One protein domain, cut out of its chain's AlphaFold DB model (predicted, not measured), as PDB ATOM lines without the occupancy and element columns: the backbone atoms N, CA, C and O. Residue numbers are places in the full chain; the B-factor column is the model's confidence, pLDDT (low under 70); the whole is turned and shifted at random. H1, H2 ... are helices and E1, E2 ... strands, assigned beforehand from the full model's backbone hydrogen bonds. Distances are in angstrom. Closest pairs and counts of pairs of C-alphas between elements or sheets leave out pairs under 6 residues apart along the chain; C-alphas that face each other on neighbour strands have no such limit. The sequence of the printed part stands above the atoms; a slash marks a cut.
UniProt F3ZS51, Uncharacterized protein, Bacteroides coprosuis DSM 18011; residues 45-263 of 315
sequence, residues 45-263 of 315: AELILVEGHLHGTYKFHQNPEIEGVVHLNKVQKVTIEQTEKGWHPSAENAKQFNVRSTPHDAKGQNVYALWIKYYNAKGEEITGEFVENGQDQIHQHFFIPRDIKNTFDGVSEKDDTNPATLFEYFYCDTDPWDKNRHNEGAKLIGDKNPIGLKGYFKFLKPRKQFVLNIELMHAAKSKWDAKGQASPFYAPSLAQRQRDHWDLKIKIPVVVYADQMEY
ATOM      1  N   ALA A  45     -10.499  38.029 102.067       96.50
ATOM      2  CA  ALA A  45     -10.461  37.218 103.269       96.50
ATOM      3  C   ALA A  45     -11.177  37.945 104.410       96.50
ATOM      4  O   ALA A  45     -11.013  39.155 104.579       96.50
ATOM      5  N   GLU A  46     -11.949  37.213 105.205       96.81
ATOM      6  CA  GLU A  46     -12.464  37.687 106.489       96.81
ATOM      7  C   GLU A  46     -11.765  36.917 107.608       96.81
ATOM      8  O   GLU A  46     -11.786  35.686 107.639       96.81
ATOM      9  N   LEU A  47     -11.125  37.654 108.511       97.44
ATOM     10  CA  LEU A  47     -10.524  37.122 109.722       97.44
ATOM     11  C   LEU A  47     -11.396  37.517 110.908       97.44
ATOM     12  O   LEU A  47     -11.601  38.707 111.160       97.44
ATOM     13  N   ILE A  48     -11.888  36.524 111.638       97.19
ATOM     14  CA  ILE A  48     -12.750  36.719 112.804       97.19
ATOM     15  C   ILE A  48     -11.986  36.213 114.019       97.19
ATOM     16  O   ILE A  48     -11.801  35.007 114.164       97.19
ATOM     17  N   LEU A  49     -11.537  37.128 114.875       97.81
ATOM     18  CA  LEU A  49     -10.865  36.811 116.129       97.81
ATOM     19  C   LEU A  49     -11.844  36.997 117.292       97.81
ATOM     20  O   LEU A  49     -12.395  38.081 117.465       97.81
ATOM     21  N   VAL A  50     -12.061  35.953 118.085       97.06
ATOM     22  CA  VAL A  50     -13.048  35.918 119.169       97.06
ATOM     23  C   VAL A  50     -12.350  35.636 120.489       97.06
ATOM     24  O   VAL A  50     -11.717  34.595 120.645       97.06
ATOM     25  N   GLU A  51     -12.476  36.549 121.442       96.31
ATOM     26  CA  GLU A  51     -12.026  36.361 122.818       96.31
ATOM     27  C   GLU A  51     -12.923  35.352 123.547       96.31
ATOM     28  O   GLU A  51     -14.152  35.403 123.465       96.31
ATOM     29  N   GLY A  52     -12.304  34.440 124.288       94.94
ATOM     30  CA  GLY A  52     -13.014  33.427 125.051       94.94
ATOM     31  C   GLY A  52     -12.135  32.690 126.045       94.94
ATOM     32  O   GLY A  52     -11.024  33.112 126.373       94.94
ATOM     33  N   HIS A  53     -12.634  31.560 126.518       93.50
ATOM     34  CA  HIS A  53     -11.968  30.702 127.485       93.50
ATOM     35  C   HIS A  53     -12.100  29.219 127.101       93.50
ATOM     36  O   HIS A  53     -12.800  28.850 126.156       93.50
ATOM     37  N   LEU A  54     -11.342  28.353 127.778       92.38
ATOM     38  CA  LEU A  54     -11.242  26.926 127.463       92.38
ATOM     39  C   LEU A  54     -11.787  26.048 128.599       92.38
ATOM     40  O   LEU A  54     -11.265  26.079 129.711       92.38
ATOM     41  N   HIS A  55     -12.690  25.115 128.277       90.00
ATOM     42  CA  HIS A  55     -13.056  23.982 129.157       90.00
ATOM     43  C   HIS A  55     -12.196  22.725 128.903       90.00
ATOM     44  O   HIS A  55     -12.559  21.594 129.248       90.00
ATOM     45  N   GLY A  56     -11.066  22.905 128.221       88.38
ATOM     46  CA  GLY A  56     -10.135  21.875 127.769       88.38
ATOM     47  C   GLY A  56      -9.426  22.322 126.491       88.38
ATOM     48  O   GLY A  56      -9.890  23.241 125.826       88.38
ATOM     49  N   THR A  57      -8.328  21.657 126.120       87.06
ATOM     50  CA  THR A  57      -7.438  22.086 125.018       87.06
ATOM     51  C   THR A  57      -8.150  22.393 123.700       87.06
ATOM     52  O   THR A  57      -7.686  23.250 122.970       87.06
ATOM     53  N   TYR A  58      -9.268  21.733 123.397       89.31
ATOM     54  CA  TYR A  58     -10.042  21.934 122.164       89.31
ATOM     55  C   TYR A  58     -11.531  22.143 122.460       89.31
ATOM     56  O   TYR A  58     -12.396  21.504 121.859       89.31
ATOM     57  N   LYS A  59     -11.824  22.905 123.514       90.12
ATOM     58  CA  LYS A  59     -13.183  23.254 123.943       90.12
ATOM     59  C   LYS A  59     -13.228  24.752 124.201       90.12
ATOM     60  O   LYS A  59     -13.215  25.167 125.360       90.12
ATOM     61  N   PHE A  60     -13.175  25.521 123.123       93.50
ATOM     62  CA  PHE A  60     -13.266  26.973 123.201       93.50
ATOM     63  C   PHE A  60     -14.716  27.392 123.370       93.50
ATOM     64  O   PHE A  60     -15.591  26.887 122.666       93.50
ATOM     65  N   HIS A  61     -14.921  28.359 124.252       93.75
ATOM     66  CA  HIS A  61     -16.176  29.054 124.454       93.75
ATOM     67  C   HIS A  61     -15.927  30.556 124.435       93.75
ATOM     68  O   HIS A  61     -15.042  31.055 125.127       93.75
ATOM     69  N   GLN A  62     -16.680  31.276 123.613       94.62
ATOM     70  CA  GLN A  62     -16.637  32.730 123.565       94.62
ATOM     71  C   GLN A  62     -16.991  33.358 124.923       94.62
ATOM     72  O   GLN A  62     -17.959  32.966 125.565       94.62
ATOM     73  N   ASN A  63     -16.271  34.419 125.293       92.44
ATOM     74  CA  ASN A  63     -16.693  35.306 126.374       92.44
ATOM     75  C   ASN A  63     -17.888  36.143 125.895       92.44
ATOM     76  O   ASN A  63     -17.857  36.651 124.769       92.44
ATOM     77  N   PRO A  64     -18.933  36.311 126.714       89.62
ATOM     78  CA  PRO A  64     -20.159  36.947 126.265       89.62
ATOM     79  C   PRO A  64     -19.928  38.421 125.896       89.62
ATOM     80  O   PRO A  64     -19.143  39.127 126.531       89.62
ATOM     81  N   GLU A  65     -20.613  38.878 124.847       90.50
ATOM     82  CA  GLU A  65     -20.682  40.302 124.502       90.50
ATOM     83  C   GLU A  65     -21.662  40.990 125.455       90.50
ATOM     84  O   GLU A  65     -22.765  40.487 125.677       90.50
ATOM     85  N   ILE A  66     -21.270  42.134 126.012       88.81
ATOM     86  CA  ILE A  66     -22.076  42.874 126.987       88.81
ATOM     87  C   ILE A  66     -22.688  44.098 126.303       88.81
ATOM     88  O   ILE A  66     -21.980  44.905 125.700       88.81
ATOM     89  N   GLU A  67     -24.012  44.250 126.406       89.00
ATOM     90  CA  GLU A  67     -24.713  45.426 125.889       89.00
ATOM     91  C   GLU A  67     -24.179  46.709 126.545       89.00
ATOM     92  O   GLU A  67     -24.021  46.787 127.762       89.00
ATOM     93  N   GLY A  68     -23.901  47.728 125.730       89.69
ATOM     94  CA  GLY A  68     -23.350  49.006 126.186       89.69
ATOM     95  C   GLY A  68     -21.825  49.103 126.123       89.69
ATOM     96  O   GLY A  68     -21.309  50.214 126.202       89.69
ATOM     97  N   VAL A  69     -21.108  47.993 125.908       92.69
ATOM     98  CA  VAL A  69     -19.689  48.037 125.523       92.69
ATOM     99  C   VAL A  69     -19.591  48.513 124.079       92.69
ATOM    100  O   VAL A  69     -20.266  47.984 123.197       92.69
ATOM    101  N   VAL A  70     -18.763  49.528 123.831       93.81
ATOM    102  CA  VAL A  70     -18.667  50.159 122.507       93.81
ATOM    103  C   VAL A  70     -17.403  49.721 121.765       93.81
ATOM    104  O   VAL A  70     -17.454  49.446 120.564       93.81
ATOM    105  N   HIS A  71     -16.270  49.622 122.460       94.56
ATOM    106  CA  HIS A  71     -14.946  49.433 121.859       94.56
ATOM    107  C   HIS A  71     -14.308  48.086 122.226       94.56
ATOM    108  O   HIS A  71     -13.727  47.430 121.359       94.56
ATOM    109  N   LEU A  72     -14.420  47.648 123.485       93.62
ATOM    110  CA  LEU A  72     -13.809  46.417 124.015       93.62
ATOM    111  C   LEU A  72     -14.621  45.143 123.716       93.62
ATOM    112  O   LEU A  72     -14.730  44.249 124.562       93.62
ATOM    113  N   ASN A  73     -15.168  45.061 122.503       92.31
ATOM    114  CA  ASN A  73     -15.949  43.920 122.025       92.31
ATOM    115  C   ASN A  73     -15.107  42.635 122.002       92.31
ATOM    116  O   ASN A  73     -13.896  42.660 121.746       92.31
ATOM    117  N   LYS A  74     -15.761  41.499 122.235       93.38
ATOM    118  CA  LYS A  74     -15.129  40.170 122.260       93.38
ATOM    119  C   LYS A  74     -14.903  39.600 120.866       93.38
ATOM    120  O   LYS A  74     -14.048  38.733 120.707       93.38
ATOM    121  N   VAL A  75     -15.593  40.108 119.849       95.00
ATOM    122  CA  VAL A  75     -15.413  39.731 118.443       95.00
ATOM    123  C   VAL A  75     -14.751  40.864 117.658       95.00
ATOM    124  O   VAL A  75     -15.288  41.960 117.523       95.00
ATOM    125  N   GLN A  76     -13.603  40.571 117.053       95.00
ATOM    126  CA  GLN A  76     -12.879  41.466 116.154       95.00
ATOM    127  C   GLN A  76     -12.901  40.895 114.739       95.00
ATOM    128  O   GLN A  76     -12.408  39.795 114.496       95.00
ATOM    129  N   LYS A  77     -13.460  41.651 113.790       95.31
ATOM    130  CA  LYS A  77     -13.509  41.271 112.373       95.31
ATOM    131  C   LYS A  77     -12.605  42.173 111.554       95.31
ATOM    132  O   LYS A  77     -12.705  43.396 111.636       95.31
ATOM    133  N   VAL A  78     -11.753  41.558 110.743       94.25
ATOM    134  CA  VAL A  78     -10.890  42.248 109.788       94.25
ATOM    135  C   VAL A  78     -11.161  41.682 108.403       94.25
ATOM    136  O   VAL A  78     -11.000  40.485 108.172       94.25
ATOM    137  N   THR A  79     -11.553  42.545 107.471       94.50
ATOM    138  CA  THR A  79     -11.680  42.182 106.056       94.50
ATOM    139  C   THR A  79     -10.447  42.646 105.314       94.50
ATOM    140  O   THR A  79      -9.971  43.759 105.528       94.50
ATOM    141  N   ILE A  80      -9.924  41.786 104.450       92.94
ATOM    142  CA  ILE A  80      -8.690  42.010 103.710       92.94
ATOM    143  C   ILE A  80      -8.967  41.714 102.251       92.94
ATOM    144  O   ILE A  80      -9.522  40.669 101.927       92.94
ATOM    145  N   GLU A  81      -8.569  42.624 101.382       93.44
ATOM    146  CA  GLU A  81      -8.816  42.540  99.951       93.44
ATOM    147  C   GLU A  81      -7.493  42.451  99.197       93.44
ATOM    148  O   GLU A  81      -6.498  43.096  99.549       93.44
ATOM    149  N   GLN A  82      -7.485  41.631  98.155       92.00
ATOM    150  CA  GLN A  82      -6.368  41.498  97.242       92.00
ATOM    151  C   GLN A  82      -6.396  42.653  96.243       92.00
ATOM    152  O   GLN A  82      -7.355  42.851  95.501       92.00
ATOM    153  N   THR A  83      -5.304  43.405  96.204       88.31
ATOM    154  CA  THR A  83      -5.090  44.513  95.266       88.31
ATOM    155  C   THR A  83      -3.822  44.266  94.452       88.31
ATOM    156  O   THR A  83      -3.054  43.346  94.733       88.31
ATOM    157  N   GLU A  84      -3.512  45.151  93.504       85.62
ATOM    158  CA  GLU A  84      -2.220  45.136  92.796       85.62
ATOM    159  C   GLU A  84      -1.008  45.236  93.743       85.62
ATOM    160  O   GLU A  84       0.091  44.801  93.408       85.62
ATOM    161  N   LYS A  85      -1.200  45.791  94.948       83.50
ATOM    162  CA  LYS A  85      -0.167  45.919  95.986       83.50
ATOM    163  C   LYS A  85      -0.155  44.733  96.961       83.50
ATOM    164  O   LYS A  85       0.508  44.820  97.996       83.50
ATOM    165  N   GLY A  86      -0.897  43.665  96.669       87.00
ATOM    166  CA  GLY A  86      -1.127  42.521  97.551       87.00
ATOM    167  C   GLY A  86      -2.345  42.694  98.461       87.00
ATOM    168  O   GLY A  86      -3.210  43.533  98.200       87.00
ATOM    169  N   TRP A  87      -2.385  41.895  99.527       90.88
ATOM    170  CA  TRP A  87      -3.474  41.827 100.501       90.88
ATOM    171  C   TRP A  87      -3.417  42.993 101.498       90.88
ATOM    172  O   TRP A  87      -2.424  43.128 102.216       90.88
ATOM    173  N   HIS A  88      -4.480  43.803 101.577       87.88
ATOM    174  CA  HIS A  88      -4.580  44.947 102.501       87.88
ATOM    175  C   HIS A  88      -5.925  44.979 103.235       87.88
ATOM    176  O   HIS A  88      -6.936  44.614 102.636       87.88
ATOM    177  N   PRO A  89      -5.973  45.432 104.506       87.06
ATOM    178  CA  PRO A  89      -7.235  45.642 105.208       87.06
ATOM    179  C   PRO A  89      -8.154  46.609 104.449       87.06
ATOM    180  O   PRO A  89      -7.693  47.647 103.963       87.06
ATOM    181  N   SER A  90      -9.448  46.294 104.385       83.62
ATOM    182  CA  SER A  90     -10.458  47.201 103.840       83.62
ATOM    183  C   SER A  90     -10.652  48.415 104.760       83.62
ATOM    184  O   SER A  90     -10.256  48.424 105.930       83.62
ATOM    185  N   ALA A  91     -11.246  49.487 104.234       72.75
ATOM    186  CA  ALA A  91     -11.450  50.716 105.001       72.75
ATOM    187  C   ALA A  91     -12.529  50.590 106.095       72.75
ATOM    188  O   ALA A  91     -12.540  51.412 107.011       72.75
ATOM    189  N   GLU A  92     -13.415  49.597 105.990       66.69
ATOM    190  CA  GLU A  92     -14.669  49.517 106.752       66.69
ATOM    191  C   GLU A  92     -14.548  48.782 108.097       66.69
ATOM    192  O   GLU A  92     -15.429  48.924 108.937       66.69
ATOM    193  N   ASN A  93     -13.459  48.042 108.332       70.25
ATOM    194  CA  ASN A  93     -13.320  47.149 109.486       70.25
ATOM    195  C   ASN A  93     -12.091  47.458 110.354       70.25
ATOM    196  O   ASN A  93     -11.292  48.352 110.053       70.25
ATOM    197  N   ALA A  94     -11.946  46.715 111.459       75.38
ATOM    198  CA  ALA A  94     -10.768  46.804 112.314       75.38
ATOM    199  C   ALA A  94      -9.494  46.598 111.478       75.38
ATOM    200  O   ALA A  94      -9.454  45.782 110.559       75.38
ATOM    201  N   LYS A  95      -8.441  47.360 111.784       86.19
ATOM    202  CA  LYS A  95      -7.168  47.325 111.037       86.19
ATOM    203  C   LYS A  95      -6.067  46.553 111.760       86.19
ATOM    204  O   LYS A  95      -4.963  46.435 111.237       86.19
ATOM    205  N   GLN A  96      -6.361  46.065 112.960       93.44
ATOM    206  CA  GLN A  96      -5.460  45.323 113.831       93.44
ATOM    207  C   GLN A  96      -6.264  44.432 114.776       93.44
ATOM    208  O   GLN A  96      -7.460  44.658 114.963       93.44
ATOM    209  N   PHE A  97      -5.586  43.478 115.407       97.19
ATOM    210  CA  PHE A  97      -6.121  42.752 116.553       97.19
ATOM    211  C   PHE A  97      -5.567  43.308 117.861       97.19
ATOM    212  O   PHE A  97      -4.354  43.434 118.026       97.19
ATOM    213  N   ASN A  98      -6.458  43.595 118.802       97.50
ATOM    214  CA  ASN A  98      -6.143  44.001 120.163       97.50
ATOM    215  C   ASN A  98      -6.443  42.846 121.107       97.50
ATOM    216  O   ASN A  98      -7.573  42.374 121.178       97.50
ATOM    217  N   VAL A  99      -5.430  42.372 121.818       97.50
ATOM    218  CA  VAL A  99      -5.528  41.145 122.614       97.50
ATOM    219  C   VAL A  99      -4.856  41.319 123.968       97.50
ATOM    220  O   VAL A  99      -4.006  42.194 124.148       97.50
ATOM    221  N   ARG A 100      -5.222  40.473 124.926       96.00
ATOM    222  CA  ARG A 100      -4.503  40.317 126.189       96.00
ATOM    223  C   ARG A 100      -3.591  39.096 126.148       96.00
ATOM    224  O   ARG A 100      -3.831  38.163 125.384       96.00
ATOM    225  N   SER A 101      -2.533  39.109 126.952       95.38
ATOM    226  CA  SER A 101      -1.738  37.917 127.203       95.38
ATOM    227  C   SER A 101      -2.358  37.054 128.286       95.38
ATOM    228  O   SER A 101      -2.969  37.550 129.227       95.38
ATOM    229  N   THR A 102      -2.096  35.763 128.176       92.25
ATOM    230  CA  THR A 102      -2.404  34.733 129.149       92.25
ATOM    231  C   THR A 102      -1.117  33.958 129.422       92.25
ATOM    232  O   THR A 102      -0.598  33.309 128.507       92.25
ATOM    233  N   PRO A 103      -0.607  33.964 130.668       82.62
ATOM    234  CA  PRO A 103       0.575  33.198 131.049       82.62
ATOM    235  C   PRO A 103       0.468  31.723 130.655       82.62
ATOM    236  O   PRO A 103      -0.613  31.128 130.697       82.62
ATOM    237  N   HIS A 104       1.589  31.105 130.274       80.50
ATOM    238  CA  HIS A 104       1.621  29.722 129.782       80.50
ATOM    239  C   HIS A 104       0.964  28.720 130.755       80.50
ATOM    240  O   HIS A 104       0.217  27.843 130.325       80.50
ATOM    241  N   ASP A 105       1.150  28.906 132.060       80.25
ATOM    242  CA  ASP A 105       0.609  28.067 133.134       80.25
ATOM    243  C   ASP A 105      -0.864  28.345 133.484       80.25
ATOM    244  O   ASP A 105      -1.519  27.506 134.115       80.25
ATOM    245  N   ALA A 106      -1.425  29.474 133.041       76.75
ATOM    246  CA  ALA A 106      -2.831  29.779 133.252       76.75
ATOM    247  C   ALA A 106      -3.725  28.820 132.446       76.75
ATOM    248  O   ALA A 106      -3.608  28.669 131.221       76.75
ATOM    249  N   LYS A 107      -4.644  28.160 133.157       66.44
ATOM    250  CA  LYS A 107      -5.558  27.158 132.603       66.44
ATOM    251  C   LYS A 107      -6.729  27.831 131.883       66.44
ATOM    252  O   LYS A 107      -7.795  27.994 132.458       66.44
ATOM    253  N   GLY A 108      -6.522  28.186 130.616       60.72
ATOM    254  CA  GLY A 108      -7.613  28.434 129.671       60.72
ATOM    255  C   GLY A 108      -8.363  29.758 129.803       60.72
ATOM    256  O   GLY A 108      -9.444  29.867 129.240       60.72
ATOM    257  N   GLN A 109      -7.826  30.744 130.517       75.94
ATOM    258  CA  GLN A 109      -8.428  32.078 130.601       75.94
ATOM    259  C   GLN A 109      -7.935  32.955 129.430       75.94
ATOM    260  O   GLN A 109      -6.768  32.878 129.056       75.94
ATOM    261  N   ASN A 110      -8.836  33.724 128.815       84.62
ATOM    262  CA  ASN A 110      -8.582  34.711 127.749       84.62
ATOM    263  C   ASN A 110      -7.724  34.221 126.566       84.62
ATOM    264  O   ASN A 110      -6.644  34.737 126.284       84.62
ATOM    265  N   VAL A 111      -8.227  33.227 125.838       95.25
ATOM    266  CA  VAL A 111      -7.691  32.825 124.528       95.25
ATOM    267  C   VAL A 111      -8.465  33.493 123.391       95.25
ATOM    268  O   VAL A 111      -9.560  34.013 123.595       95.25
ATOM    269  N   TYR A 112      -7.911  33.455 122.179       97.62
ATOM    270  CA  TYR A 112      -8.493  34.117 121.012       97.62
ATOM    271  C   TYR A 112      -8.682  33.137 119.856       97.62
ATOM    272  O   TYR A 112      -7.719  32.797 119.167       97.62
ATOM    273  N   ALA A 113      -9.910  32.672 119.640       97.44
ATOM    274  CA  ALA A 113     -10.247  31.801 118.521       97.44
ATOM    275  C   ALA A 113     -10.263  32.577 117.200       97.44
ATOM    276  O   ALA A 113     -10.798  33.677 117.133       97.44
ATOM    277  N   LEU A 114      -9.670  32.014 116.151       98.25
ATOM    278  CA  LEU A 114      -9.608  32.577 114.810       98.25
ATOM    279  C   LEU A 114     -10.405  31.702 113.842       98.25
ATOM    280  O   LEU A 114     -10.148  30.501 113.748       98.25
ATOM    281  N   TRP A 115     -11.281  32.339 113.069       97.75
ATOM    282  CA  TRP A 115     -11.840  31.798 111.830       97.75
ATOM    283  C   TRP A 115     -11.312  32.591 110.642       97.75
ATOM    284  O   TRP A 115     -11.237  33.821 110.693       97.75
ATOM    285  N   ILE A 116     -10.988  31.877 109.569       98.12
ATOM    286  CA  ILE A 116     -10.591  32.450 108.288       98.12
ATOM    287  C   ILE A 116     -11.620  32.038 107.243       98.12
ATOM    288  O   ILE A 116     -11.906  30.851 107.088       98.12
ATOM    289  N   LYS A 117     -12.159  33.020 106.525       98.12
ATOM    290  CA  LYS A 117     -13.052  32.798 105.388       98.12
ATOM    291  C   LYS A 117     -12.485  33.414 104.128       98.12
ATOM    292  O   LYS A 117     -11.945  34.519 104.180       98.12
ATOM    293  N   TYR A 118     -12.674  32.734 103.006       98.06
ATOM    294  CA  TYR A 118     -12.203  33.172 101.699       98.06
ATOM    295  C   TYR A 118     -13.351  33.395 100.733       98.06
ATOM    296  O   TYR A 118     -14.325  32.648 100.734       98.06
ATOM    297  N   TYR A 119     -13.217  34.427  99.903       97.69
ATOM    298  CA  TYR A 119     -14.219  34.795  98.915       97.69
ATOM    299  C   TYR A 119     -13.586  35.050  97.548       97.69
ATOM    300  O   TYR A 119     -12.534  35.696  97.452       97.69
ATOM    301  N   ASN A 120     -14.260  34.584  96.499       96.00
ATOM    302  CA  ASN A 120     -13.863  34.823  95.113       96.00
ATOM    303  C   ASN A 120     -14.271  36.229  94.628       96.00
ATOM    304  O   ASN A 120     -14.894  37.017  95.346       96.00
ATOM    305  N   ALA A 121     -13.936  36.553  93.375       94.62
ATOM    306  CA  ALA A 121     -14.223  37.856  92.766       94.62
ATOM    307  C   ALA A 121     -15.719  38.177  92.600       94.62
ATOM    308  O   ALA A 121     -16.077  39.342  92.431       94.62
ATOM    309  N   LYS A 122     -16.595  37.168  92.667       96.06
ATOM    310  CA  LYS A 122     -18.055  37.346  92.661       96.06
ATOM    311  C   LYS A 122     -18.615  37.589  94.066       96.06
ATOM    312  O   LYS A 122     -19.793  37.906  94.202       96.06
ATOM    313  N   GLY A 123     -17.782  37.456  95.102       95.69
ATOM    314  CA  GLY A 123     -18.180  37.558  96.502       95.69
ATOM    315  C   GLY A 123     -18.751  36.265  97.089       95.69
ATOM    316  O   GLY A 123     -19.308  36.313  98.183       95.69
ATOM    317  N   GLU A 124     -18.616  35.132  96.397       97.62
ATOM    318  CA  GLU A 124     -19.040  33.812  96.878       97.62
ATOM    319  C   GLU A 124     -18.012  33.278  97.885       97.62
ATOM    320  O   GLU A 124     -16.810  33.467  97.691       97.62
ATOM    321  N   GLU A 125     -18.469  32.652  98.977       97.81
ATOM    322  CA  GLU A 125     -17.575  32.028  99.961       97.81
ATOM    323  C   GLU A 125     -17.006  30.722  99.388       97.81
ATOM    324  O   GLU A 125     -17.761  29.799  99.097       97.81
ATOM    325  N   ILE A 126     -15.680  30.648  99.263       97.69
ATOM    326  CA  ILE A 126     -14.930  29.517  98.687       97.69
ATOM    327  C   ILE A 126     -14.023  28.830  99.719       97.69
ATOM    328  O   ILE A 126     -13.132  28.063  99.375       97.69
ATOM    329  N   THR A 127     -14.221  29.102 101.013       98.06
ATOM    330  CA  THR A 127     -13.402  28.549 102.106       98.06
ATOM    331  C   THR A 127     -13.280  27.019 102.040       98.06
ATOM    332  O   THR A 127     -12.198  26.479 102.266       98.06
ATOM    333  N   GLY A 128     -14.377  26.331 101.704       97.38
ATOM    334  CA  GLY A 128     -14.434  24.871 101.615       97.38
ATOM    335  C   GLY A 128     -13.576  24.270 100.507       97.38
ATOM    336  O   GLY A 128     -13.120  23.140 100.652       97.38
ATOM    337  N   GLU A 129     -13.268  25.030  99.455       96.81
ATOM    338  CA  GLU A 129     -12.429  24.554  98.349       96.81
ATOM    339  C   GLU A 129     -10.988  24.276  98.802       96.81
ATOM    340  O   GLU A 129     -10.308  23.449  98.213       96.81
ATOM    341  N   PHE A 130     -10.534  24.873  99.911       96.81
ATOM    342  CA  PHE A 130      -9.225  24.585 100.517       96.81
ATOM    343  C   PHE A 130      -9.222  23.348 101.430       96.81
ATOM    344  O   PHE A 130      -8.210  23.050 102.073       96.81
ATOM    345  N   VAL A 131     -10.350  22.643 101.531       96.75
ATOM    346  CA  VAL A 131     -10.518  21.454 102.380       96.75
ATOM    347  C   VAL A 131     -11.038  20.267 101.576       96.75
ATOM    348  O   VAL A 131     -10.549  19.149 101.716       96.75
ATOM    349  N   GLU A 132     -12.045  20.497 100.745       95.06
ATOM    350  CA  GLU A 132     -12.727  19.458  99.985       95.06
ATOM    351  C   GLU A 132     -11.838  18.882  98.874       95.06
ATOM    352  O   GLU A 132     -10.777  19.408  98.552       95.06
ATOM    353  N   ASN A 133     -12.252  17.749  98.302       91.62
ATOM    354  CA  ASN A 133     -11.571  17.115  97.163       91.62
ATOM    355  C   ASN A 133     -10.066  16.834  97.381       91.62
ATOM    356  O   ASN A 133      -9.291  16.795  96.434       91.62
ATOM    357  N   GLY A 134      -9.645  16.602  98.631       91.88
ATOM    358  CA  GLY A 134      -8.252  16.299  98.983       91.88
ATOM    359  C   GLY A 134      -7.358  17.527  99.167       91.88
ATOM    360  O   GLY A 134      -6.172  17.372  99.473       91.88
ATOM    361  N   GLN A 135      -7.907  18.738  99.038       94.69
ATOM    362  CA  GLN A 135      -7.171  19.988  99.234       94.69
ATOM    363  C   GLN A 135      -6.697  20.144 100.687       94.69
ATOM    364  O   GLN A 135      -5.627  20.710 100.937       94.69
ATOM    365  N   ASP A 136      -7.396  19.525 101.643       95.31
ATOM    366  CA  ASP A 136      -6.964  19.408 103.033       95.31
ATOM    367  C   ASP A 136      -5.593  18.733 103.195       95.31
ATOM    368  O   ASP A 136      -4.876  19.041 104.141       95.31
ATOM    369  N   GLN A 137      -5.172  17.855 102.281       94.62
ATOM    370  CA  GLN A 137      -3.894  17.135 102.381       94.62
ATOM    371  C   GLN A 137      -2.675  17.969 101.967       94.62
ATOM    372  O   GLN A 137      -1.529  17.603 102.266       94.62
ATOM    373  N   ILE A 138      -2.909  19.089 101.288       95.56
ATOM    374  CA  ILE A 138      -1.854  19.928 100.715       95.56
ATOM    375  C   ILE A 138      -1.887  21.369 101.233       95.56
ATOM    376  O   ILE A 138      -0.876  22.058 101.119       95.56
ATOM    377  N   HIS A 139      -2.960  21.790 101.905       97.69
ATOM    378  CA  HIS A 139      -3.071  23.126 102.485       97.69
ATOM    379  C   HIS A 139      -2.722  23.194 103.977       97.69
ATOM    380  O   HIS A 139      -3.139  22.353 104.780       97.69
ATOM    381  N   GLN A 140      -1.962  24.228 104.358       98.31
ATOM    382  CA  GLN A 140      -1.699  24.590 105.756       98.31
ATOM    383  C   GLN A 140      -1.428  26.094 105.901       98.31
ATOM    384  O   GLN A 140      -0.550  26.646 105.238       98.31
ATOM    385  N   HIS A 141      -2.115  26.740 106.837       98.62
ATOM    386  CA  HIS A 141      -1.832  28.101 107.270       98.62
ATOM    387  C   HIS A 141      -0.685  28.128 108.268       98.62
ATOM    388  O   HIS A 141      -0.639  27.333 109.213       98.62
ATOM    389  N   PHE A 142       0.188  29.112 108.101       98.69
ATOM    390  CA  PHE A 142       1.226  29.464 109.052       98.69
ATOM    391  C   PHE A 142       1.006  30.872 109.603       98.69
ATOM    392  O   PHE A 142       0.623  31.784 108.874       98.69
ATOM    393  N   PHE A 143       1.302  31.039 110.888       98.56
ATOM    394  CA  PHE A 143       1.089  32.243 111.682       98.56
ATOM    395  C   PHE A 143       2.436  32.720 112.225       98.56
ATOM    396  O   PHE A 143       2.968  32.169 113.190       98.56
ATOM    397  N   ILE A 144       3.031  33.711 111.560       98.12
ATOM    398  CA  ILE A 144       4.439  34.074 111.754       98.12
ATOM    399  C   ILE A 144       4.535  35.534 112.204       98.12
ATOM    400  O   ILE A 144       4.264  36.429 111.400       98.12
ATOM    401  N   PRO A 145       4.954  35.816 113.450       97.75
ATOM    402  CA  PRO A 145       5.152  37.184 113.898       97.75
ATOM    403  C   PRO A 145       6.391  37.797 113.239       97.75
ATOM    404  O   PRO A 145       7.450  37.172 113.129       97.75
ATOM    405  N   ARG A 146       6.259  39.050 112.814       97.25
ATOM    406  CA  ARG A 146       7.310  39.900 112.248       97.25
ATOM    407  C   ARG A 146       7.285  41.265 112.916       97.25
ATOM    408  O   ARG A 146       6.294  41.640 113.532       97.25
ATOM    409  N   ASP A 147       8.381  42.006 112.786       96.56
ATOM    410  CA  ASP A 147       8.491  43.389 113.267       96.56
ATOM    411  C   ASP A 147       8.081  43.565 114.740       96.56
ATOM    412  O   ASP A 147       7.414  44.535 115.101       96.56
ATOM    413  N   ILE A 148       8.486  42.606 115.578       96.88
ATOM    414  CA  ILE A 148       8.150  42.554 117.002       96.88
ATOM    415  C   ILE A 148       8.800  43.730 117.726       96.88
ATOM    416  O   ILE A 148      10.008  43.959 117.621       96.88
ATOM    417  N   LYS A 149       7.984  44.482 118.458       96.06
ATOM    418  CA  LYS A 149       8.380  45.661 119.228       96.06
ATOM    419  C   LYS A 149       7.631  45.672 120.552       96.06
ATOM    420  O   LYS A 149       6.559  45.085 120.682       96.06
ATOM    421  N   ASN A 150       8.158  46.414 121.514       96.75
ATOM    422  CA  ASN A 150       7.391  46.747 122.707       96.75
ATOM    423  C   ASN A 150       6.271  47.726 122.333       96.75
ATOM    424  O   ASN A 150       6.391  48.495 121.368       96.75
ATOM    425  N   THR A 151       5.206  47.717 123.122       93.75
ATOM    426  CA  THR A 151       4.204  48.783 123.138       93.75
ATOM    427  C   THR A 151       4.142  49.422 124.522       93.75
ATOM    428  O   THR A 151       4.516  48.795 125.507       93.75
ATOM    429  N   PHE A 152       3.664  50.664 124.591       91.25
ATOM    430  CA  PHE A 152       3.379  51.400 125.830       91.25
ATOM    431  C   PHE A 152       4.561  51.422 126.816       91.25
ATOM    432  O   PHE A 152       5.571  52.064 126.534       91.25
ATOM    433  N   ASP A 153       4.433  50.741 127.951       91.88
ATOM    434  CA  ASP A 153       5.426  50.565 129.013       91.88
ATOM    435  C   ASP A 153       6.129  49.193 128.966       91.88
ATOM    436  O   ASP A 153       6.794  48.786 129.918       91.88
ATOM    437  N   GLY A 154       6.006  48.474 127.849       94.06
ATOM    438  CA  GLY A 154       6.640  47.184 127.618       94.06
ATOM    439  C   GLY A 154       8.163  47.252 127.569       94.06
ATOM    440  O   GLY A 154       8.769  48.204 127.065       94.06
ATOM    441  N   VAL A 155       8.792  46.177 128.037       94.19
ATOM    442  CA  VAL A 155      10.248  46.002 128.047       94.19
ATOM    443  C   VAL A 155      10.664  44.902 127.082       94.19
ATOM    444  O   VAL A 155       9.893  43.989 126.796       94.19
ATOM    445  N   SER A 156      11.887  44.993 126.560       95.00
ATOM    446  CA  SER A 156      12.423  43.966 125.666       95.00
ATOM    447  C   SER A 156      12.915  42.769 126.465       95.00
ATOM    448  O   SER A 156      13.604  42.925 127.475       95.00
ATOM    449  N   GLU A 157      12.617  41.576 125.973       94.31
ATOM    450  CA  GLU A 157      13.056  40.312 126.554       94.31
ATOM    451  C   GLU A 157      13.955  39.564 125.563       94.31
ATOM    452  O   GLU A 157      13.901  39.770 124.349       94.31
ATOM    453  N   LYS A 158      14.831  38.697 126.081       93.19
ATOM    454  CA  LYS A 158      15.868  38.035 125.266       93.19
ATOM    455  C   LYS A 158      15.298  37.128 124.176       93.19
ATOM    456  O   LYS A 158      15.952  36.911 123.161       93.19
ATOM    457  N   ASP A 159      14.120  36.578 124.413       94.25
ATOM    458  CA  ASP A 159      13.434  35.598 123.581       94.25
ATOM    459  C   ASP A 159      12.281  36.200 122.768       94.25
ATOM    460  O   ASP A 159      11.591  35.457 122.084       94.25
ATOM    461  N   ASP A 160      12.116  37.529 122.734       92.56
ATOM    462  CA  ASP A 160      11.060  38.194 121.947       92.56
ATOM    463  C   ASP A 160      11.084  37.843 120.452       92.56
ATOM    464  O   ASP A 160      10.075  37.970 119.770       92.56
ATOM    465  N   THR A 161      12.219  37.388 119.920       90.19
ATOM    466  CA  THR A 161      12.350  36.952 118.523       90.19
ATOM    467  C   THR A 161      11.950  35.494 118.291       90.19
ATOM    468  O   THR A 161      11.918  35.060 117.140       90.19
ATOM    469  N   ASN A 162      11.644  34.733 119.346       94.50
ATOM    470  CA  ASN A 162      11.169  33.357 119.265       94.50
ATOM    471  C   ASN A 162       9.628  33.331 119.237       94.50
ATOM    472  O   ASN A 162       9.010  33.547 120.285       94.50
ATOM    473  N   PRO A 163       8.989  33.004 118.094       93.94
ATOM    474  CA  PRO A 163       7.530  33.001 117.972       93.94
ATOM    475  C   PRO A 163       6.816  32.157 119.030       93.94
ATOM    476  O   PRO A 163       5.794  32.586 119.553       93.94
ATOM    477  N   ALA A 164       7.393  31.010 119.404       92.56
ATOM    478  CA  ALA A 164       6.812  30.097 120.388       92.56
ATOM    479  C   ALA A 164       6.745  30.682 121.811       92.56
ATOM    480  O   ALA A 164       6.067  30.128 122.668       92.56
ATOM    481  N   THR A 165       7.455  31.783 122.077       93.56
ATOM    482  CA  THR A 165       7.387  32.505 123.359       93.56
ATOM    483  C   THR A 165       6.458  33.712 123.301       93.56
ATOM    484  O   THR A 165       6.117  34.257 124.343       93.56
ATOM    485  N   LEU A 166       6.045  34.139 122.101       95.25
ATOM    486  CA  LEU A 166       5.099  35.237 121.914       95.25
ATOM    487  C   LEU A 166       3.660  34.742 121.974       95.25
ATOM    488  O   LEU A 166       2.816  35.396 122.584       95.25
ATOM    489  N   PHE A 167       3.378  33.610 121.331       96.12
ATOM    490  CA  PHE A 167       2.070  32.976 121.376       96.12
ATOM    491  C   PHE A 167       2.136  31.486 121.050       96.12
ATOM    492  O   PHE A 167       3.032  31.010 120.353       96.12
ATOM    493  N   GLU A 168       1.123  30.769 121.514       95.38
ATOM    494  CA  GLU A 168       0.785  29.423 121.065       95.38
ATOM    495  C   GLU A 168      -0.380  29.501 120.082       95.38
ATOM    496  O   GLU A 168      -1.214  30.406 120.177       95.38
ATOM    497  N   TYR A 169      -0.457  28.542 119.162       96.88
ATOM    498  CA  TYR A 169      -1.613  28.358 118.299       96.88
ATOM    499  C   TYR A 169      -1.985  26.882 118.214       96.88
ATOM    500  O   TYR A 169      -1.130  26.027 117.964       96.88
ATOM    501  N   PHE A 170      -3.270  26.600 118.397       96.00
ATOM    502  CA  PHE A 170      -3.835  25.263 118.296       96.00
ATOM    503  C   PHE A 170      -4.772  25.203 117.096       96.00
ATOM    504  O   PHE A 170      -5.799  25.883 117.064       96.00
ATOM    505  N   TYR A 171      -4.430  24.358 116.124       97.75
ATOM    506  CA  TYR A 171      -5.310  24.046 115.004       97.75
ATOM    507  C   TYR A 171      -6.568  23.349 115.520       97.75
ATOM    508  O   TYR A 171      -6.488  22.322 116.197       97.75
ATOM    509  N   CYS A 172      -7.726  23.914 115.190       96.69
ATOM    510  CA  CYS A 172      -9.035  23.405 115.593       96.69
ATOM    511  C   CYS A 172      -9.931  23.112 114.384       96.69
ATOM    512  O   CYS A 172     -11.153  23.166 114.497       96.69
ATOM    513  N   ASP A 173      -9.332  22.815 113.228       97.12
ATOM    514  CA  ASP A 173     -10.072  22.411 112.035       97.12
ATOM    515  C   ASP A 173     -10.930  21.168 112.318       97.12
ATOM    516  O   ASP A 173     -10.563  20.292 113.119       97.12
ATOM    517  N   THR A 174     -12.078  21.098 111.649       96.31
ATOM    518  CA  THR A 174     -13.107  20.078 111.856       96.31
ATOM    519  C   THR A 174     -13.427  19.313 110.577       96.31
ATOM    520  O   THR A 174     -13.175  19.788 109.476       96.31
ATOM    521  N   ASP A 175     -14.017  18.134 110.737       95.19
ATOM    522  CA  ASP A 175     -14.643  17.345 109.679       95.19
ATOM    523  C   ASP A 175     -16.107  17.042 110.080       95.19
ATOM    524  O   ASP A 175     -16.329  16.366 111.098       95.19
ATOM    525  N   PRO A 176     -17.114  17.572 109.358       96.00
ATOM    526  CA  PRO A 176     -16.983  18.464 108.201       96.00
ATOM    527  C   PRO A 176     -16.441  19.855 108.583       96.00
ATOM    528  O   PRO A 176     -16.525  20.294 109.738       96.00
ATOM    529  N   TRP A 177     -15.851  20.541 107.602       95.19
ATOM    530  CA  TRP A 177     -15.086  21.777 107.805       95.19
ATOM    531  C   TRP A 177     -15.940  22.971 108.219       95.19
ATOM    532  O   TRP A 177     -15.454  23.863 108.907       95.19
ATOM    533  N   ASP A 178     -17.211  22.992 107.843       94.25
ATOM    534  CA  ASP A 178     -18.144  24.101 108.042       94.25
ATOM    535  C   ASP A 178     -18.884  24.034 109.386       94.25
ATOM    536  O   ASP A 178     -19.491  25.016 109.804       94.25
ATOM    537  N   LYS A 179     -18.765  22.921 110.120       92.88
ATOM    538  CA  LYS A 179     -19.470  22.698 111.393       92.88
ATOM    539  C   LYS A 179     -18.583  22.864 112.618       92.88
ATOM    540  O   LYS A 179     -17.360  22.777 112.539       92.88
ATOM    541  N   ASN A 180     -19.189  23.104 113.774       86.38
ATOM    542  CA  ASN A 180     -18.494  23.144 115.062       86.38
ATOM    543  C   ASN A 180     -18.607  21.809 115.824       86.38
ATOM    544  O   ASN A 180     -19.540  21.025 115.634       86.38
ATOM    545  N   ARG A 181     -17.649  21.527 116.713       88.31
ATOM    546  CA  ARG A 181     -17.635  20.267 117.469       88.31
ATOM    547  C   ARG A 181     -18.703  20.220 118.560       88.31
ATOM    548  O   ARG A 181     -19.245  19.148 118.821       88.31
ATOM    549  N   HIS A 182     -18.959  21.344 119.227       86.31
ATOM    550  CA  HIS A 182     -19.788  21.392 120.432       86.31
ATOM    551  C   HIS A 182     -21.272  21.125 120.140       86.31
ATOM    552  O   HIS A 182     -21.845  20.179 120.674       86.31
ATOM    553  N   ASN A 183     -21.867  21.922 119.254       84.62
ATOM    554  CA  ASN A 183     -23.299  21.914 118.955       84.62
ATOM    555  C   ASN A 183     -23.655  21.022 117.762       84.62
ATOM    556  O   ASN A 183     -24.773  20.522 117.682       84.62
ATOM    557  N   GLU A 184     -22.722  20.820 116.828       88.75
ATOM    558  CA  GLU A 184     -22.998  20.129 115.560       88.75
ATOM    559  C   GLU A 184     -22.285  18.776 115.432       88.75
ATOM    560  O   GLU A 184     -22.440  18.081 114.427       88.75
ATOM    561  N   GLY A 185     -21.525  18.371 116.456       88.62
ATOM    562  CA  GLY A 185     -20.899  17.051 116.539       88.62
ATOM    563  C   GLY A 185     -19.764  16.812 115.540       88.62
ATOM    564  O   GLY A 185     -19.396  15.657 115.318       88.62
ATOM    565  N   ALA A 186     -19.205  17.870 114.939       94.56
ATOM    566  CA  ALA A 186     -18.087  17.749 114.009       94.56
ATOM    567  C   ALA A 186     -16.854  17.136 114.691       94.56
ATOM    568  O   ALA A 186     -16.569  17.373 115.871       94.56
ATOM    569  N   LYS A 187     -16.095  16.339 113.944       95.25
ATOM    570  CA  LYS A 187     -14.879  15.708 114.450       95.25
ATOM    571  C   LYS A 187     -13.727  16.700 114.384       95.25
ATOM    572  O   LYS A 187     -13.458  17.260 113.333       95.25
ATOM    573  N   LEU A 188     -12.995  16.860 115.481       95.06
ATOM    574  CA  LEU A 188     -11.750  17.621 115.474       95.06
ATOM    575  C   LEU A 188     -10.668  16.865 114.689       95.06
ATOM    576  O   LEU A 188     -10.432  15.679 114.953       95.06
ATOM    577  N   ILE A 189     -10.010  17.556 113.761       95.62
ATOM    578  CA  ILE A 189      -8.921  17.005 112.945       95.62
ATOM    579  C   ILE A 189      -7.638  17.837 112.992       95.62
ATOM    580  O   ILE A 189      -6.600  17.317 112.595       95.62
ATOM    581  N   GLY A 190      -7.674  19.082 113.481       94.25
ATOM    582  CA  GLY A 190      -6.538  20.013 113.408       94.25
ATOM    583  C   GLY A 190      -5.227  19.516 114.038       94.25
ATOM    584  O   GLY A 190      -4.152  19.869 113.564       94.25
ATOM    585  N   ASP A 191      -5.282  18.636 115.044       92.25
ATOM    586  CA  ASP A 191      -4.095  18.029 115.666       92.25
ATOM    587  C   ASP A 191      -3.360  17.035 114.745       92.25
ATOM    588  O   ASP A 191      -2.160  16.805 114.899       92.25
ATOM    589  N   LYS A 192      -4.074  16.443 113.784       93.88
ATOM    590  CA  LYS A 192      -3.567  15.420 112.850       93.88
ATOM    591  C   LYS A 192      -3.458  15.939 111.421       93.88
ATOM    592  O   LYS A 192      -2.567  15.529 110.678       93.88
ATOM    593  N   ASN A 193      -4.371  16.824 111.049       96.75
ATOM    594  CA  ASN A 193      -4.540  17.389 109.725       96.75
ATOM    595  C   ASN A 193      -4.713  18.915 109.828       96.75
ATOM    596  O   ASN A 193      -5.820  19.420 109.652       96.75
ATOM    597  N   PRO A 194      -3.642  19.657 110.162       97.56
ATOM    598  CA  PRO A 194      -3.729  21.097 110.368       97.56
ATOM    599  C   PRO A 194      -3.936  21.818 109.039       97.56
ATOM    600  O   PRO A 194      -3.075  21.746 108.159       97.56
ATOM    601  N   ILE A 195      -5.053  22.526 108.897       98.19
ATOM    602  CA  ILE A 195      -5.309  23.422 107.764       98.19
ATOM    603  C   ILE A 195      -5.183  24.858 108.257       98.19
ATOM    604  O   ILE A 195      -4.489  25.643 107.629       98.19
ATOM    605  N   GLY A 196      -5.760  25.200 109.409       97.81
ATOM    606  CA  GLY A 196      -5.687  26.520 110.040       97.81
ATOM    607  C   GLY A 196      -6.751  27.501 109.576       97.81
ATOM    608  O   GLY A 196      -6.555  28.705 109.710       97.81
ATOM    609  N   LEU A 197      -7.871  26.993 109.061       97.88
ATOM    610  CA  LEU A 197      -9.075  27.793 108.835       97.88
ATOM    611  C   LEU A 197      -9.802  28.070 110.155       97.88
ATOM    612  O   LEU A 197     -10.486  29.086 110.281       97.88
ATOM    613  N   LYS A 198      -9.625  27.181 111.144       96.81
ATOM    614  CA  LYS A 198     -10.078  27.357 112.528       96.81
ATOM    615  C   LYS A 198      -8.961  27.026 113.512       96.81
ATOM    616  O   LYS A 198      -8.259  26.025 113.369       96.81
ATOM    617  N   GLY A 199      -8.843  27.812 114.572       97.12
ATOM    618  CA  GLY A 199      -7.928  27.535 115.677       97.12
ATOM    619  C   GLY A 199      -8.031  28.584 116.765       97.12
ATOM    620  O   GLY A 199      -8.916  29.427 116.710       97.12
ATOM    621  N   TYR A 200      -7.135  28.564 117.745       97.12
ATOM    622  CA  TYR A 200      -7.046  29.658 118.711       97.12
ATOM    623  C   TYR A 200      -5.612  29.987 119.087       97.12
ATOM    624  O   TYR A 200      -4.741  29.117 119.118       97.12
ATOM    625  N   PHE A 201      -5.403  31.260 119.403       97.31
ATOM    626  CA  PHE A 201      -4.176  31.797 119.956       97.31
ATOM    627  C   PHE A 201      -4.242  31.869 121.474       97.31
ATOM    628  O   PHE A 201      -5.263  32.244 122.057       97.31
ATOM    629  N   LYS A 202      -3.098  31.613 122.098       95.81
ATOM    630  CA  LYS A 202      -2.797  32.037 123.461       95.81
ATOM    631  C   LYS A 202      -1.585  32.958 123.398       95.81
ATOM    632  O   LYS A 202      -0.473  32.486 123.176       95.81
ATOM    633  N   PHE A 203      -1.786  34.267 123.536       96.81
ATOM    634  CA  PHE A 203      -0.681  35.231 123.541       96.81
ATOM    635  C   PHE A 203       0.014  35.179 124.896       96.81
ATOM    636  O   PHE A 203      -0.645  35.272 125.917       96.81
ATOM    637  N   LEU A 204       1.329  35.004 124.933       95.38
ATOM    638  CA  LEU A 204       2.042  34.684 126.173       95.38
ATOM    639  C   LEU A 204       2.703  35.898 126.830       95.38
ATOM    640  O   LEU A 204       3.087  35.817 127.993       95.38
ATOM    641  N   LYS A 205       2.844  37.013 126.101       94.62
ATOM    642  CA  LYS A 205       3.579  38.196 126.568       94.62
ATOM    643  C   LYS A 205       2.770  39.482 126.419       94.62
ATOM    644  O   LYS A 205       2.403  39.812 125.288       94.62
ATOM    645  N   PRO A 206       2.538  40.235 127.508       95.31
ATOM    646  CA  PRO A 206       1.868  41.522 127.438       95.31
ATOM    647  C   PRO A 206       2.803  42.585 126.867       95.31
ATOM    648  O   PRO A 206       4.023  42.418 126.793       95.31
ATOM    649  N   ARG A 207       2.224  43.727 126.502       96.50
ATOM    650  CA  ARG A 207       2.946  44.924 126.054       96.50
ATOM    651  C   ARG A 207       3.880  44.677 124.861       96.50
ATOM    652  O   ARG A 207       4.918  45.331 124.719       96.50
ATOM    653  N   LYS A 208       3.471  43.790 123.949       97.38
ATOM    654  CA  LYS A 208       4.119  43.573 122.647       97.38
ATOM    655  C   LYS A 208       3.213  44.024 121.508       97.38
ATOM    656  O   LYS A 208       1.992  43.966 121.603       97.38
ATOM    657  N   GLN A 209       3.826  44.429 120.407       97.62
ATOM    658  CA  GLN A 209       3.161  44.620 119.125       97.62
ATOM    659  C   GLN A 209       3.979  43.945 118.026       97.62
ATOM    660  O   GLN A 209       5.211  43.935 118.079       97.62
ATOM    661  N   PHE A 210       3.309  43.373 117.037       98.00
ATOM    662  CA  PHE A 210       3.952  42.713 115.904       98.00
ATOM    663  C   PHE A 210       3.011  42.676 114.703       98.00
ATOM    664  O   PHE A 210       1.810  42.904 114.818       98.00
ATOM    665  N   VAL A 211       3.560  42.370 113.533       97.56
ATOM    666  CA  VAL A 211       2.783  42.039 112.340       97.56
ATOM    667  C   VAL A 211       2.657  40.524 112.270       97.56
ATOM    668  O   VAL A 211       3.660  39.823 112.151       97.56
ATOM    669  N   LEU A 212       1.436  40.007 112.355       98.00
ATOM    670  CA  LEU A 212       1.149  38.601 112.122       98.00
ATOM    671  C   LEU A 212       1.046  38.358 110.616       98.00
ATOM    672  O   LEU A 212       0.097  38.802 109.966       98.00
ATOM    673  N   ASN A 213       2.023  37.643 110.063       97.69
ATOM    674  CA  ASN A 213       1.907  37.094 108.722       97.69
ATOM    675  C   ASN A 213       1.061  35.819 108.785       97.69
ATOM    676  O   ASN A 213       1.467  34.853 109.435       97.69
ATOM    677  N   ILE A 214      -0.070  35.814 108.087       98.12
ATOM    678  CA  ILE A 214      -0.900  34.631 107.858       98.12
ATOM    679  C   ILE A 214      -0.620  34.163 106.433       98.12
ATOM    680  O   ILE A 214      -0.924  34.863 105.465       98.12
ATOM    681  N   GLU A 215       0.028  33.013 106.301       97.94
ATOM    682  CA  GLU A 215       0.522  32.502 105.022       97.94
ATOM    683  C   GLU A 215      -0.115  31.138 104.735       97.94
ATOM    684  O   GLU A 215       0.120  30.197 105.491       97.94
ATOM    685  N   LEU A 216      -0.901  31.021 103.658       97.81
ATOM    686  CA  LEU A 216      -1.454  29.737 103.213       97.81
ATOM    687  C   LEU A 216      -0.445  29.051 102.300       97.81
ATOM    688  O   LEU A 216      -0.161  29.533 101.201       97.81
ATOM    689  N   MET A 217       0.115  27.947 102.775       97.50
ATOM    690  CA  MET A 217       0.942  27.069 101.965       97.50
ATOM    691  C   MET A 217       0.050  26.125 101.163       97.50
ATOM    692  O   MET A 217      -0.847  25.507 101.731       97.50
ATOM    693  N   HIS A 218       0.395  25.955  99.892       95.56
ATOM    694  CA  HIS A 218      -0.079  24.900  99.008       95.56
ATOM    695  C   HIS A 218       1.107  23.980  98.711       95.56
ATOM    696  O   HIS A 218       2.038  24.328  97.977       95.56
ATOM    697  N   ALA A 219       1.120  22.806  99.335       94.38
ATOM    698  CA  ALA A 219       2.204  21.849  99.201       94.38
ATOM    699  C   ALA A 219       2.245  21.261  97.789       94.38
ATOM    700  O   ALA A 219       1.255  20.727  97.310       94.38
ATOM    701  N   ALA A 220       3.420  21.228  97.158       90.25
ATOM    702  CA  ALA A 220       3.564  20.658  95.815       90.25
ATOM    703  C   ALA A 220       3.298  19.139  95.762       90.25
ATOM    704  O   ALA A 220       3.231  18.552  94.685       90.25
ATOM    705  N   LYS A 221       3.253  18.478  96.928       85.94
ATOM    706  CA  LYS A 221       2.969  17.042  97.063       85.94
ATOM    707  C   LYS A 221       2.180  16.721  98.325       85.94
ATOM    708  O   LYS A 221       1.222  15.967  98.277       85.94
ATOM    709  N   SER A 222       2.663  17.190  99.472       90.44
ATOM    710  CA  SER A 222       2.100  16.864 100.781       90.44
ATOM    711  C   SER A 222       2.632  17.826 101.834       90.44
ATOM    712  O   SER A 222       3.804  18.214 101.776       90.44
ATOM    713  N   LYS A 223       1.790  18.188 102.806       94.44
ATOM    714  CA  LYS A 223       2.194  19.039 103.935       94.44
ATOM    715  C   LYS A 223       2.928  18.296 105.054       94.44
ATOM    716  O   LYS A 223       3.565  18.940 105.889       94.44
ATOM    717  N   TRP A 224       2.864  16.964 105.072       95.81
ATOM    718  CA  TRP A 224       3.564  16.143 106.058       95.81
ATOM    719  C   TRP A 224       4.981  15.792 105.601       95.81
ATOM    720  O   TRP A 224       5.264  15.606 104.416       95.81
ATOM    721  N   ASP A 225       5.890  15.682 106.566       92.31
ATOM    722  CA  ASP A 225       7.241  15.188 106.337       92.31
ATOM    723  C   ASP A 225       7.283  13.652 106.172       92.31
ATOM    724  O   ASP A 225       6.276  12.948 106.267       92.31
ATOM    725  N   ALA A 226       8.480  13.098 105.958       90.31
ATOM    726  CA  ALA A 226       8.676  11.653 105.799       90.31
ATOM    727  C   ALA A 226       8.294  10.818 107.042       90.31
ATOM    728  O   ALA A 226       8.223   9.593 106.955       90.31
ATOM    729  N   LYS A 227       8.076  11.456 108.199       92.62
ATOM    730  CA  LYS A 227       7.610  10.830 109.442       92.62
ATOM    731  C   LYS A 227       6.108  11.036 109.665       92.62
ATOM    732  O   LYS A 227       5.610  10.639 110.717       92.62
ATOM    733  N   GLY A 228       5.399  11.653 108.718       93.06
ATOM    734  CA  GLY A 228       3.978  11.964 108.843       93.06
ATOM    735  C   GLY A 228       3.690  13.147 109.770       93.06
ATOM    736  O   GLY A 228       2.603  13.209 110.335       93.06
ATOM    737  N   GLN A 229       4.643  14.062 109.976       94.94
ATOM    738  CA  GLN A 229       4.478  15.238 110.839       94.94
ATOM    739  C   GLN A 229       4.322  16.511 110.010       94.94
ATOM    740  O   GLN A 229       5.103  16.768 109.093       94.94
ATOM    741  N   ALA A 230       3.316  17.320 110.342       96.44
ATOM    742  CA  ALA A 230       3.180  18.664 109.796       96.44
ATOM    743  C   ALA A 230       4.191  19.614 110.457       96.44
ATOM    744  O   ALA A 230       4.628  19.396 111.591       96.44
ATOM    745  N   SER A 231       4.557  20.685 109.754       97.06
ATOM    746  CA  SER A 231       5.444  21.700 110.333       97.06
ATOM    747  C   SER A 231       4.722  22.518 111.415       97.06
ATOM    748  O   SER A 231       3.507  22.714 111.313       97.06
ATOM    749  N   PRO A 232       5.440  23.030 112.434       96.88
ATOM    750  CA  PRO A 232       4.851  23.904 113.446       96.88
ATOM    751  C   PRO A 232       4.210  25.143 112.821       96.88
ATOM    752  O   PRO A 232       4.736  25.686 111.848       96.88
ATOM    753  N   PHE A 233       3.138  25.649 113.435       97.50
ATOM    754  CA  PHE A 233       2.334  26.756 112.902       97.50
ATOM    755  C   PHE A 233       3.129  28.027 112.571       97.50
ATOM    756  O   PHE A 233       2.712  28.808 111.728       97.50
ATOM    757  N   TYR A 234       4.276  28.252 113.210       97.19
ATOM    758  CA  TYR A 234       5.109  29.442 113.016       97.19
ATOM    759  C   TYR A 234       6.369  29.184 112.175       97.19
ATOM    760  O   TYR A 234       7.139  30.112 111.917       97.19
ATOM    761  N   ALA A 235       6.631  27.935 111.780       96.88
ATOM    762  CA  ALA A 235       7.912  27.534 111.205       96.88
ATOM    763  C   ALA A 235       7.747  26.549 110.037       96.88
ATOM    764  O   ALA A 235       8.052  25.363 110.191       96.88
ATOM    765  N   PRO A 236       7.348  27.030 108.844       96.94
ATOM    766  CA  PRO A 236       7.503  26.248 107.625       96.94
ATOM    767  C   PRO A 236       8.960  25.812 107.462       96.94
ATOM    768  O   PRO A 236       9.884  26.617 107.626       96.94
ATOM    769  N   SER A 237       9.166  24.551 107.103       96.06
ATOM    770  CA  SER A 237      10.494  24.000 106.850       96.06
ATOM    771  C   SER A 237      11.184  24.681 105.661       96.06
ATOM    772  O   SER A 237      10.544  25.206 104.746       96.06
ATOM    773  N   LEU A 238      12.520  24.617 105.619       94.88
ATOM    774  CA  LEU A 238      13.292  25.115 104.473       94.88
ATOM    775  C   LEU A 238      12.867  24.451 103.154       94.88
ATOM    776  O   LEU A 238      12.801  25.123 102.130       94.88
ATOM    777  N   ALA A 239      12.534  23.156 103.189       92.69
ATOM    778  CA  ALA A 239      12.051  22.433 102.018       92.69
ATOM    779  C   ALA A 239      10.713  22.998 101.516       92.69
ATOM    780  O   ALA A 239      10.576  23.240 100.320       92.69
ATOM    781  N   GLN A 240       9.767  23.274 102.422       95.62
ATOM    782  CA  GLN A 240       8.490  23.900 102.061       95.62
ATOM    783  C   GLN A 240       8.698  25.292 101.460       95.62
ATOM    784  O   GLN A 240       8.138  25.619 100.420       95.62
ATOM    785  N   ARG A 241       9.584  26.101 102.051       95.50
ATOM    786  CA  ARG A 241       9.917  27.436 101.528       95.50
ATOM    787  C   ARG A 241      10.509  27.422 100.115       95.50
ATOM    788  O   ARG A 241      10.363  28.414  99.410       95.50
ATOM    789  N   GLN A 242      11.199  26.349  99.728       92.19
ATOM    790  CA  GLN A 242      11.865  26.235  98.425       92.19
ATOM    791  C   GLN A 242      10.994  25.593  97.346       92.19
ATOM    792  O   GLN A 242      11.148  25.922  96.173       92.19
ATOM    793  N   ARG A 243      10.145  24.638  97.730       91.50
ATOM    794  CA  ARG A 243       9.424  23.775  96.792       91.50
ATOM    795  C   ARG A 243       7.946  24.120  96.669       91.50
ATOM    796  O   ARG A 243       7.394  23.943  95.591       91.50
ATOM    797  N   ASP A 244       7.318  24.520  97.768       93.88
ATOM    798  CA  ASP A 244       5.865  24.606  97.851       93.88
ATOM    799  C   ASP A 244       5.367  26.012  97.482       93.88
ATOM    800  O   ASP A 244       6.112  27.002  97.517       93.88
ATOM    801  N   HIS A 245       4.096  26.087  97.101       92.88
ATOM    802  CA  HIS A 245       3.431  27.313  96.688       92.88
ATOM    803  C   HIS A 245       2.799  28.026  97.885       92.88
ATOM    804  O   HIS A 245       2.641  27.466  98.971       92.88
ATOM    805  N   TRP A 246       2.493  29.306  97.691       93.88
ATOM    806  CA  TRP A 246       1.953  30.178  98.727       93.88
ATOM    807  C   TRP A 246       0.813  30.988  98.128       93.88
ATOM    808  O   TRP A 246       1.072  32.026  97.516       93.88
ATOM    809  N   ASP A 247      -0.415  30.496  98.276       91.88
ATOM    810  CA  ASP A 247      -1.587  31.078  97.611       91.88
ATOM    811  C   ASP A 247      -1.912  32.478  98.127       91.88
ATOM    812  O   ASP A 247      -2.310  33.357  97.366       91.88
ATOM    813  N   LEU A 248      -1.662  32.735  99.412       91.12
ATOM    814  CA  LEU A 248      -1.850  34.057  99.999       91.12
ATOM    815  C   LEU A 248      -0.875  34.335 101.138       91.12
ATOM    816  O   LEU A 248      -0.395  33.444 101.842       91.12
ATOM    817  N   LYS A 249      -0.590  35.628 101.301       94.44
ATOM    818  CA  LYS A 249       0.247  36.184 102.366       94.44
ATOM    819  C   LYS A 249      -0.422  37.441 102.891       94.44
ATOM    820  O   LYS A 249      -0.269  38.525 102.329       94.44
ATOM    821  N   ILE A 250      -1.166  37.265 103.966       95.19
ATOM    822  CA  ILE A 250      -1.895  38.306 104.667       95.19
ATOM    823  C   ILE A 250      -1.019  38.855 105.796       95.19
ATOM    824  O   ILE A 250      -0.278  38.108 106.434       95.19
ATOM    825  N   LYS A 251      -1.105  40.160 106.058       95.00
ATOM    826  CA  LYS A 251      -0.397  40.822 107.160       95.00
ATOM    827  C   LYS A 251      -1.384  41.591 108.017       95.00
ATOM    828  O   LYS A 251      -2.001  42.523 107.510       95.00
ATOM    829  N   ILE A 252      -1.476  41.249 109.300       95.56
ATOM    830  CA  ILE A 252      -2.326  41.956 110.264       95.56
ATOM    831  C   ILE A 252      -1.507  42.404 111.473       95.56
ATOM    832  O   ILE A 252      -0.845  41.572 112.095       95.56
ATOM    833  N   PRO A 253      -1.525  43.697 111.835       96.56
ATOM    834  CA  PRO A 253      -0.973  44.154 113.102       96.56
ATOM    835  C   PRO A 253      -1.704  43.519 114.289       96.56
ATOM    836  O   PRO A 253      -2.929  43.423 114.300       96.56
ATOM    837  N   VAL A 254      -0.947  43.123 115.304       98.00
ATOM    838  CA  VAL A 254      -1.452  42.623 116.582       98.00
ATOM    839  C   VAL A 254      -0.818  43.440 117.698       98.00
ATOM    840  O   VAL A 254       0.401  43.626 117.720       98.00
ATOM    841  N   VAL A 255      -1.641  43.910 118.629       98.19
ATOM    842  CA  VAL A 255      -1.224  44.617 119.839       98.19
ATOM    843  C   VAL A 255      -1.681  43.805 121.043       98.19
ATOM    844  O   VAL A 255      -2.875  43.706 121.327       98.19
ATOM    845  N   VAL A 256      -0.718  43.237 121.770       97.81
ATOM    846  CA  VAL A 256      -0.965  42.614 123.069       97.81
ATOM    847  C   VAL A 256      -0.927  43.717 124.114       97.81
ATOM    848  O   VAL A 256       0.135  44.082 124.626       97.81
ATOM    849  N   TYR A 257      -2.077  44.335 124.359       97.25
ATOM    850  CA  TYR A 257      -2.134  45.578 125.113       97.25
ATOM    851  C   TYR A 257      -2.029  45.349 126.614       97.25
ATOM    852  O   TYR A 257      -1.513  46.225 127.293       97.25
ATOM    853  N   ALA A 258      -2.436  44.203 127.158       95.69
ATOM    854  CA  ALA A 258      -2.307  43.935 128.589       95.69
ATOM    855  C   ALA A 258      -2.200  42.473 128.956       95.69
ATOM    856  O   ALA A 258      -2.510  41.616 128.141       95.69
ATOM    857  N   ASP A 259      -1.746  42.202 130.175       93.62
ATOM    858  CA  ASP A 259      -1.914  40.890 130.770       93.62
ATOM    859  C   ASP A 259      -3.367  40.688 131.194       93.62
ATOM    860  O   ASP A 259      -4.064  41.625 131.590       93.62
ATOM    861  N   GLN A 260      -3.856  39.455 131.090       90.50
ATOM    862  CA  GLN A 260      -5.205  39.111 131.520       90.50
ATOM    863  C   GLN A 260      -5.446  39.423 133.002       90.50
ATOM    864  O   GLN A 260      -6.581  39.726 133.361       90.50
ATOM    865  N   MET A 261      -4.399  39.381 133.835       87.94
ATOM    866  CA  MET A 261      -4.471  39.655 135.270       87.94
ATOM    867  C   MET A 261      -4.403  41.152 135.591       87.94
ATOM    868  O   MET A 261      -4.476  41.516 136.761       87.94
ATOM    869  N   GLU A 262      -4.273  42.029 134.592       90.06
ATOM    870  CA  GLU A 262      -4.433  43.468 134.787       90.06
ATOM    871  C   GLU A 262      -5.925  43.839 134.764       90.06
ATOM    872  O   GLU A 262      -6.616  43.733 133.741       90.06
ATOM    873  N   TYR A 263      -6.421  44.300 135.910       87.44
ATOM    874  CA  TYR A 263      -7.782  44.784 136.118       87.44
ATOM    875  C   TYR A 263      -7.757  46.109 136.882       87.44
ATOM    876  O   TYR A 263      -6.744  46.461 137.482       87.44
TER     877      TYR A 263
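Overview. This is residues 45 to 263 of the 315 residues of an uncharacterized protein of Bacteroides coprosuis DSM 18011 (UniProt F3ZS51). Two strongly twisted sheets lie partly face to face like a loose, uneven sandwich, E1, E2, E3, E4, E6, E8 and E9 in one and E5, E11, E10 and E7 in the other. Short helices and long loops lie round the rims. The 219 printed residues hold five named helices and eleven named strands, in the order E1 E2 E3 E4 E5 E6 H1 H2 E7 H3 E8 H4 E9 E10 H5 E11; the class is mixed. The first sheet is branched and antiparallel; the second, E5 E11 E10 E7, is mixed. The whole is compact, with a radius of gyration of the C-alphas of 17.1 A and spans of 48 by 40 by 39 A.

Along the chain. Find C-alpha 45 at (-10.461, 37.218, 103.269); from there E1, residues 45 to 54, runs 26.3 A and bends by 59 degrees at residue 51. Next come E2, 60 to 62, E3, 75 to 83, 25.8 A, E4, 86 to 89, E5, 97 to 101, and E6, 111 to 119, 26.5 A. H1, 127 to 130, and H2, 132 to 137, precede E7, 139 to 150, 32.8 A. Then read H3, 163 to 166, E8, 167 to 171, H4, 181 to 184, E9, 198 to 203, E10, 208 to 218, 30.4 A, and H5, 238 to 243. E11, 245 to 259, runs 37.1 A to C-alpha 259 at (-1.914, 40.890, 130.770).

Arrangement. Look beside E1: E2 and E3 lie on one side, E6 on the other. Within hydrogen-bond range are N 53 and O 61 of the hairpin E1 and E2, at 2.8 A, N 47 and O 78 of the antiparallel neighbours E1 and E3, at 2.9 A, and N 48 and O 115 of the antiparallel neighbours E1 and E6, at 2.9 A. E3 and E4 form a hairpin, with N 81 and O 88 at 2.9 A. E9 is antiparallel to E6, N 112 to O 201 at 2.9 A, and to E8, N 168 to O 202 at 2.9 A. In the other sheet, E5 is parallel to E11, N 99 to O 255 at 2.9 A; E10 is antiparallel to E11, N 212 to O 252 at 2.8 A, and to E7, N 142 to O 215 at 2.8 A. Between the sheets, the closest C-alphas of E5 and E9, Ser 101 and Phe 203, are 4.7 A apart. H1 only grazes the branched sheet, H3 the other; H5 is only just on that one, with 5 pairs of C-alphas within 10 A, and only grazes it. H2 and H4 are on neither sheet. In H5 every O i to N i+4 pair is within hydrogen-bond range; H2 has 0 of 2 but 2 of 3 O i to N i+3 pairs, and H1, H3 and H4 are too short for an O i to N i+4 pair.

Size, cuts and confidence. The C-alphas of Gly 68 and Ala 226, the two farthest apart, are 53.3 A apart. The printed part has no cut. The links E2 to E3, E7 to H3, H4 to E9 and E10 to H5 are long. Mean pLDDT of the printed part is 93.3; residues 92, 107 and 108 are under 70.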